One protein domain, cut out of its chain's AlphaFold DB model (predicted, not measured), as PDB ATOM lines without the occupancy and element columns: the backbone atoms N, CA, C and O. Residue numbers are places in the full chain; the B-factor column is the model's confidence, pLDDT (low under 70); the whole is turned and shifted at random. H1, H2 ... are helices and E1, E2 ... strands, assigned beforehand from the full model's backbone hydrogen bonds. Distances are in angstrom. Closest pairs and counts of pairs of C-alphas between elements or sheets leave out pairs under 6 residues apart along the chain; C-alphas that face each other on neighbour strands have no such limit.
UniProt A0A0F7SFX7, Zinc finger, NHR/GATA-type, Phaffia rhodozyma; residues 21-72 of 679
ATOM      1  N   THR A  21      18.502  58.141 112.602       86.62
ATOM      2  CA  THR A  21      17.502  58.139 111.514       86.62
ATOM      3  C   THR A  21      16.821  56.783 111.309       86.62
ATOM      4  O   THR A  21      15.735  56.712 110.736       86.62
ATOM      5  N   MET A  22      17.457  55.704 111.769       86.81
ATOM      6  CA  MET A  22      17.076  54.315 111.521       86.81
ATOM      7  C   MET A  22      16.652  53.579 112.806       86.81
ATOM      8  O   MET A  22      16.358  52.382 112.756       86.81
ATOM      9  N   THR A  23      16.587  54.264 113.958       88.88
ATOM     10  CA  THR A  23      16.068  53.700 115.213       88.88
ATOM     11  C   THR A  23      14.965  54.563 115.819       88.88
ATOM     12  O   THR A  23      15.155  55.726 116.146       88.88
ATOM     13  N   SER A  24      13.787  53.973 116.026       89.62
ATOM     14  CA  SER A  24      12.622  54.668 116.595       89.62
ATOM     15  C   SER A  24      12.744  54.988 118.091       89.62
ATOM     16  O   SER A  24      11.959  55.777 118.618       89.62
ATOM     17  N   LEU A  25      13.703  54.360 118.776       93.38
ATOM     18  CA  LEU A  25      14.004  54.545 120.193       93.38
ATOM     19  C   LEU A  25      15.475  54.192 120.462       93.38
ATOM     20  O   LEU A  25      16.000  53.225 119.902       93.38
ATOM     21  N   TRP A  26      16.120  54.945 121.347       93.44
ATOM     22  CA  TRP A  26      17.408  54.586 121.936       93.44
ATOM     23  C   TRP A  26      17.196  53.842 123.254       93.44
ATOM     24  O   TRP A  26      16.326  54.201 124.045       93.44
ATOM     25  N   ARG A  27      17.991  52.798 123.483       94.38
ATOM     26  CA  ARG A  27      18.013  51.992 124.704       94.38
ATOM     27  C   ARG A  27      19.419  51.993 125.285       94.38
ATOM     28  O   ARG A  27      20.393  51.898 124.545       94.38
ATOM     29  N   THR A  28      19.504  52.042 126.603       94.50
ATOM     30  CA  THR A  28      20.756  51.864 127.338       94.50
ATOM     31  C   THR A  28      20.935  50.376 127.634       94.50
ATOM     32  O   THR A  28      20.012  49.747 128.154       94.50
ATOM     33  N   GLY A  29      22.077  49.794 127.264       91.19
ATOM     34  CA  GLY A  29      22.438  48.427 127.651       91.19
ATOM     35  C   GLY A  29      22.903  48.340 129.108       91.19
ATOM     36  O   GLY A  29      23.089  49.358 129.775       91.19
ATOM     37  N   LEU A  30      23.130  47.115 129.594       88.75
ATOM     38  CA  LEU A  30      23.593  46.843 130.967       88.75
ATOM     39  C   LEU A  30      24.876  47.627 131.302       88.75
ATOM     40  O   LEU A  30      24.968  48.259 132.350       88.75
ATOM     41  N   ASN A  31      25.810  47.687 130.352       90.31
ATOM     42  CA  ASN A  31      27.103  48.366 130.493       90.31
ATOM     43  C   ASN A  31      27.039  49.869 130.143       90.31
ATOM     44  O   ASN A  31      28.018  50.436 129.669       90.31
ATOM     45  N   LYS A  32      25.868  50.510 130.294       89.56
ATOM     46  CA  LYS A  32      25.568  51.898 129.869       89.56
ATOM     47  C   LYS A  32      25.736  52.187 128.361       89.56
ATOM     48  O   LYS A  32      25.589  53.330 127.936       89.56
ATOM     49  N   GLU A  33      25.989  51.167 127.543       92.62
ATOM     50  CA  GLU A  33      26.177  51.280 126.090       92.62
ATOM     51  C   GLU A  33      24.931  51.810 125.351       92.62
ATOM     52  O   GLU A  33      23.789  51.513 125.719       92.62
ATOM     53  N   LYS A  34      25.145  52.569 124.268       94.12
ATOM     54  CA  LYS A  34      24.068  53.119 123.436       94.12
ATOM     55  C   LYS A  34      23.610  52.079 122.413       94.12
ATOM     56  O   LYS A  34      24.316  51.777 121.454       94.12
ATOM     57  N   LEU A  35      22.402  51.546 122.582       95.44
ATOM     58  CA  LEU A  35      21.818  50.540 121.695       95.44
ATOM     59  C   LEU A  35      20.581  51.072 120.963       95.44
ATOM     60  O   LEU A  35      19.703  51.702 121.549       95.44
ATOM     61  N   CYS A  36      20.450  50.754 119.673       96.06
ATOM     62  CA  CYS A  36      19.183  50.936 118.965       96.06
ATOM     63  C   CYS A  36      18.109  50.003 119.548       96.06
ATOM     64  O   CYS A  36      18.432  48.957 120.128       96.06
ATOM     65  N   ASN A  37      16.829  50.333 119.351       95.88
ATOM     66  CA  ASN A  37      15.709  49.603 119.953       95.88
ATOM     67  C   ASN A  37      15.799  48.081 119.728       95.88
ATOM     68  O   ASN A  37      15.663  47.302 120.666       95.88
ATOM     69  N   ALA A  38      16.114  47.662 118.498       94.94
ATOM     70  CA  ALA A  38      16.214  46.252 118.115       94.94
ATOM     71  C   ALA A  38      17.424  45.508 118.716       94.94
ATOM     72  O   ALA A  38      17.398  44.283 118.787       94.94
ATOM     73  N   CYS A  39      18.487  46.208 119.128       95.56
ATOM     74  CA  CYS A  39      19.626  45.578 119.805       95.56
ATOM     75  C   CYS A  39      19.397  45.526 121.317       95.56
ATOM     76  O   CYS A  39      19.549  44.459 121.902       95.56
ATOM     77  N   GLY A  40      18.928  46.622 121.925       95.75
ATOM     78  CA  GLY A  40      18.592  46.648 123.351       95.75
ATOM     79  C   GLY A  40      17.473  45.668 123.722       95.75
ATOM     80  O   GLY A  40      17.572  44.996 124.742       95.75
ATOM     81  N   LEU A  41      16.444  45.518 122.873       95.25
ATOM     82  CA  LEU A  41      15.412  44.485 123.047       95.25
ATOM     83  C   LEU A  41      15.979  43.066 122.964       95.25
ATOM     84  O   LEU A  41      15.598  42.219 123.768       95.25
ATOM     85  N   TYR A  42      16.875  42.794 122.012       96.38
ATOM     86  CA  TYR A  42      17.451  41.458 121.848       96.38
ATOM     87  C   TYR A  42      18.317  41.076 123.056       96.38
ATOM     88  O   TYR A  42      18.140  39.992 123.605       96.38
ATOM     89  N   VAL A  43      19.168  41.989 123.540       95.94
ATOM     90  CA  VAL A  43      19.965  41.781 124.764       95.94
ATOM     91  C   VAL A  43      19.059  41.552 125.977       95.94
ATOM     92  O   VAL A  43      19.254  40.580 126.699       95.94
ATOM     93  N   GLN A  44      18.021  42.379 126.159       94.81
ATOM     94  CA  GLN A  44      17.075  42.251 127.276       94.81
ATOM     95  C   GLN A  44      16.288  40.923 127.266       94.81
ATOM     96  O   GLN A  44      15.900  40.447 128.327       94.81
ATOM     97  N   THR A  45      16.037  40.332 126.094       96.44
ATOM     98  CA  THR A  45      15.218  39.109 125.950       96.44
ATOM     99  C   THR A  45      16.028  37.819 125.825       96.44
ATOM    100  O   THR A  45      15.513  36.760 126.165       96.44
ATOM    101  N   HIS A  46      17.274  37.881 125.344       95.00
ATOM    102  CA  HIS A  46      18.108  36.702 125.070       95.00
ATOM    103  C   HIS A  46      19.392  36.640 125.919       95.00
ATOM    104  O   HIS A  46      20.172  35.704 125.757       95.00
ATOM    105  N   GLY A  47      19.671  37.651 126.752       95.00
ATOM    106  CA  GLY A  47      20.884  37.733 127.582       95.00
ATOM    107  C   GLY A  47      22.203  37.868 126.805       95.00
ATOM    108  O   GLY A  47      23.273  37.814 127.400       95.00
ATOM    109  N   ARG A  48      22.150  38.025 125.475       94.12
ATOM    110  CA  ARG A  48      23.314  38.032 124.573       94.12
ATOM    111  C   ARG A  48      23.128  39.017 123.422       94.12
ATOM    112  O   ARG A  48      22.001  39.372 123.083       94.12
ATOM    113  N   MET A  49      24.222  39.435 122.791       92.88
ATOM    114  CA  MET A  49      24.182  40.396 121.682       92.88
ATOM    115  C   MET A  49      23.505  39.820 120.426       92.88
ATOM    116  O   MET A  49      23.593  38.627 120.138       92.88
ATOM    117  N   ARG A  50      22.840  40.682 119.641       93.44
ATOM    118  CA  ARG A  50      22.101  40.270 118.433       93.44
ATOM    119  C   ARG A  50      23.053  39.745 117.345       93.44
ATOM    120  O   ARG A  50      23.952  40.492 116.960       93.44
ATOM    121  N   PRO A  51      22.867  38.541 116.774       92.75
ATOM    122  CA  PRO A  51      23.783  38.008 115.763       92.75
ATOM    123  C   PRO A  51      23.858  38.919 114.527       92.75
ATOM    124  O   PRO A  51      22.883  39.091 113.792       92.75
ATOM    125  N   LEU A  52      25.039  39.504 114.282       87.38
ATOM    126  CA  LEU A  52      25.253  40.494 113.215       87.38
ATOM    127  C   LEU A  52      25.080  39.913 111.798       87.38
ATOM    128  O   LEU A  52      24.806  40.662 110.862       87.38
ATOM    129  N   ALA A  53      25.169  38.590 111.638       76.88
ATOM    130  CA  ALA A  53      24.912  37.904 110.370       76.88
ATOM    131  C   ALA A  53      23.488  38.163 109.830       76.88
ATOM    132  O   ALA A  53      23.306  38.341 108.629       76.88
ATOM    133  N   GLN A  54      22.486  38.270 110.713       61.03
ATOM    134  CA  GLN A  54      21.083  38.523 110.347       61.03
ATOM    135  C   GLN A  54      20.741  40.023 110.213       61.03
ATOM    136  O   GLN A  54      19.570  40.388 110.115       61.03
ATOM    137  N   LEU A  55      21.735  40.919 110.245       70.62
ATOM    138  CA  LEU A  55      21.541  42.377 110.252       70.62
ATOM    139  C   LEU A  55      21.700  43.053 108.876       70.62
ATOM    140  O   LEU A  55      21.740  44.277 108.796       70.62
ATOM    141  N   GLY A  56      21.738  42.274 107.788       56.28
ATOM    142  CA  GLY A  56      21.527  42.799 106.433       56.28
ATOM    143  C   GLY A  56      22.644  43.709 105.909       56.28
ATOM    144  O   GLY A  56      22.382  44.808 105.429       56.28
ATOM    145  N   GLY A  57      23.900  43.262 106.002       52.53
ATOM    146  CA  GLY A  57      25.013  43.766 105.181       52.53
ATOM    147  C   GLY A  57      25.581  45.162 105.486       52.53
ATOM    148  O   GLY A  57      26.720  45.414 105.105       52.53
ATOM    149  N   ARG A  58      24.874  46.056 106.194       56.41
ATOM    150  CA  ARG A  58      25.274  47.479 106.312       56.41
ATOM    151  C   ARG A  58      26.684  47.704 106.877       56.41
ATOM    152  O   ARG A  58      27.444  48.448 106.269       56.41
ATOM    153  N   LYS A  59      27.101  46.976 107.925       54.31
ATOM    154  CA  LYS A  59      28.490  47.044 108.442       54.31
ATOM    155  C   LYS A  59      29.568  46.663 107.411       54.31
ATOM    156  O   LYS A  59      30.690  47.141 107.517       54.31
ATOM    157  N   LYS A  60      29.255  45.827 106.407       48.16
ATOM    158  CA  LYS A  60      30.189  45.534 105.303       48.16
ATOM    159  C   LYS A  60      30.236  46.656 104.265       48.16
ATOM    160  O   LYS A  60      31.279  46.828 103.650       48.16
ATOM    161  N   ALA A  61      29.150  47.405 104.064       49.34
ATOM    162  CA  ALA A  61      29.106  48.478 103.071       49.34
ATOM    163  C   ALA A  61      30.059  49.631 103.422       49.34
ATOM    164  O   ALA A  61      30.745  50.136 102.540       49.34
ATOM    165  N   GLU A  62      30.148  50.004 104.699       55.16
ATOM    166  CA  GLU A  62      30.985  51.125 105.143       55.16
ATOM    167  C   GLU A  62      32.476  50.769 105.156       55.16
ATOM    168  O   GLU A  62      33.282  51.473 104.554       55.16
ATOM    169  N   ALA A  63      32.835  49.600 105.703       51.28
ATOM    170  CA  ALA A  63      34.199  49.074 105.612       51.28
ATOM    171  C   ALA A  63      34.654  48.889 104.148       51.28
ATOM    172  O   ALA A  63      35.785  49.231 103.804       51.28
ATOM    173  N   ALA A  64      33.762  48.421 103.263       53.16
ATOM    174  CA  ALA A  64      34.045  48.316 101.831       53.16
ATOM    175  C   ALA A  64      34.138  49.683 101.126       53.16
ATOM    176  O   ALA A  64      34.844  49.798 100.126       53.16
ATOM    177  N   LYS A  65      33.433  50.713 101.613       49.91
ATOM    178  CA  LYS A  65      33.537  52.084 101.096       49.91
ATOM    179  C   LYS A  65      34.914  52.663 101.422       49.91
ATOM    180  O   LYS A  65      35.621  53.046 100.495       49.91
ATOM    181  N   VAL A  66      35.336  52.596 102.689       57.28
ATOM    182  CA  VAL A  66      36.673  53.037 103.127       57.28
ATOM    183  C   VAL A  66      37.777  52.307 102.352       57.28
ATOM    184  O   VAL A  66      38.681  52.952 101.823       57.28
ATOM    185  N   SER A  67      37.677  50.982 102.172       56.19
ATOM    186  CA  SER A  67      38.680  50.234 101.394       56.19
ATOM    187  C   SER A  67      38.697  50.591  99.900       56.19
ATOM    188  O   SER A  67      39.728  50.442  99.252       56.19
ATOM    189  N   ARG A  68      37.573  51.046  99.328       57.75
ATOM    190  CA  ARG A  68      37.493  51.488  97.923       57.75
ATOM    191  C   ARG A  68      38.019  52.903  97.724       57.75
ATOM    192  O   ARG A  68      38.648  53.157  96.705       57.75
ATOM    193  N   GLU A  69      37.796  53.800  98.677       57.03
ATOM    194  CA  GLU A  69      38.335  55.163  98.630       57.03
ATOM    195  C   GLU A  69      39.857  55.160  98.853       57.03
ATOM    196  O   GLU A  69      40.578  55.825  98.112       57.03
ATOM    197  N   ALA A  70      40.363  54.300  99.748       54.81
ATOM    198  CA  ALA A  70      41.799  54.041  99.883       54.81
ATOM    199  C   ALA A  70      42.427  53.449  98.602       54.81
ATOM    200  O   ALA A  70      43.517  53.854  98.208       54.81
ATOM    201  N   ALA A  71      41.735  52.529  97.916       54.28
ATOM    202  CA  ALA A  71      42.208  51.980  96.642       54.28
ATOM    203  C   ALA A  71      42.183  53.015  95.499       54.28
ATOM    204  O   ALA A  71      43.107  53.060  94.691       54.28
ATOM    205  N   ALA A  72      41.162  53.876  95.442       54.56
ATOM    206  CA  ALA A  72      41.061  54.925  94.427       54.56
ATOM    207  C   ALA A  72      42.212  55.942  94.533       54.56
ATOM    208  O   ALA A  72      42.805  56.297  93.515       54.56
TER     209      ALA A  72
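This is residues 21 to 72 of the 679 residues of the protein "Zinc finger, NHR/GATA-type" of Phaffia rhodozyma (UniProt A0A0F7SFX7). What shape do these atoms make? A small head, made of the two-stranded hairpin E1 and E2 with the helix H1 packed on it, sits at one end, and from it a free arm sticks out: residues 52 to 72, of which 52 to 55 belong to H2 and 58 to 72 to H3. The long helix H3 makes most of the arm, and the arm gives the whole its length. What is it built of? The printed part has 52 residues, with two named strands and three named helices in the order E1, E2, H1, H2, H3; the sheet, E1 - E2, is antiparallel and the class is mostly helix. How is it spread out? It is loose, with a radius of gyration of the C-alphas of 14.1 A and spans of 43 by 21 by 20 A.

Where are the strands? E1 is residues 26 to 28, beginning at C-alpha 26 at (17.408, 54.586, 121.936), and E2 is residues 34 to 36. Where are the helices? H1 is residues 37 to 46, 14.1 A from first to last C-alpha, and H2 is residues 52 to 55. H3 is residues 58 to 72, 21.1 A long, from C-alpha 58 at (25.274, 47.479, 106.312) to C-alpha 72 at (41.061, 54.925, 94.427).

How do the strands pair? E1 and E2 form a hairpin of antiparallel neighbours, their directions at 136 degrees. The C-alphas of Arg 27 and Leu 35 face each other at 5.1 A, and N 27 and O 35, like N 35 and O 27, are within hydrogen-bond range at 2.8 A. What comes near the hairpin? H1 and E1 have 4 pairs of C-alphas within 8 A, the closest being those of Arg 27 and Gly 40, 5.5 A apart. Which parts stay apart? H1 is apart from H2 and from H3, and E1 and E2 are each apart from H2 and H3. H2 and H3 meet only through their link. How do the helix backbones run? O i to N i+4 pairs are within hydrogen-bond range in 5 of 6 cases in H1 and 10 of 11 in H3, while H2 is too short for such a pair.

How large is it? The two C-alphas farthest apart, those of Thr 45 and Ala 72, are 43.7 A apart. Without residues 52 to 72, which stand free, the body of 31 residues spans 26 by 19 by 13 A. Is the printed part whole? It runs from residue 21 to residue 72 with no cut, and its four links between named elements are tight. Where is the model's confidence low? The mean pLDDT of the printed part is 78.9; residue 54 and residues 56 to 72 are under 70, and H3 has a mean of 54.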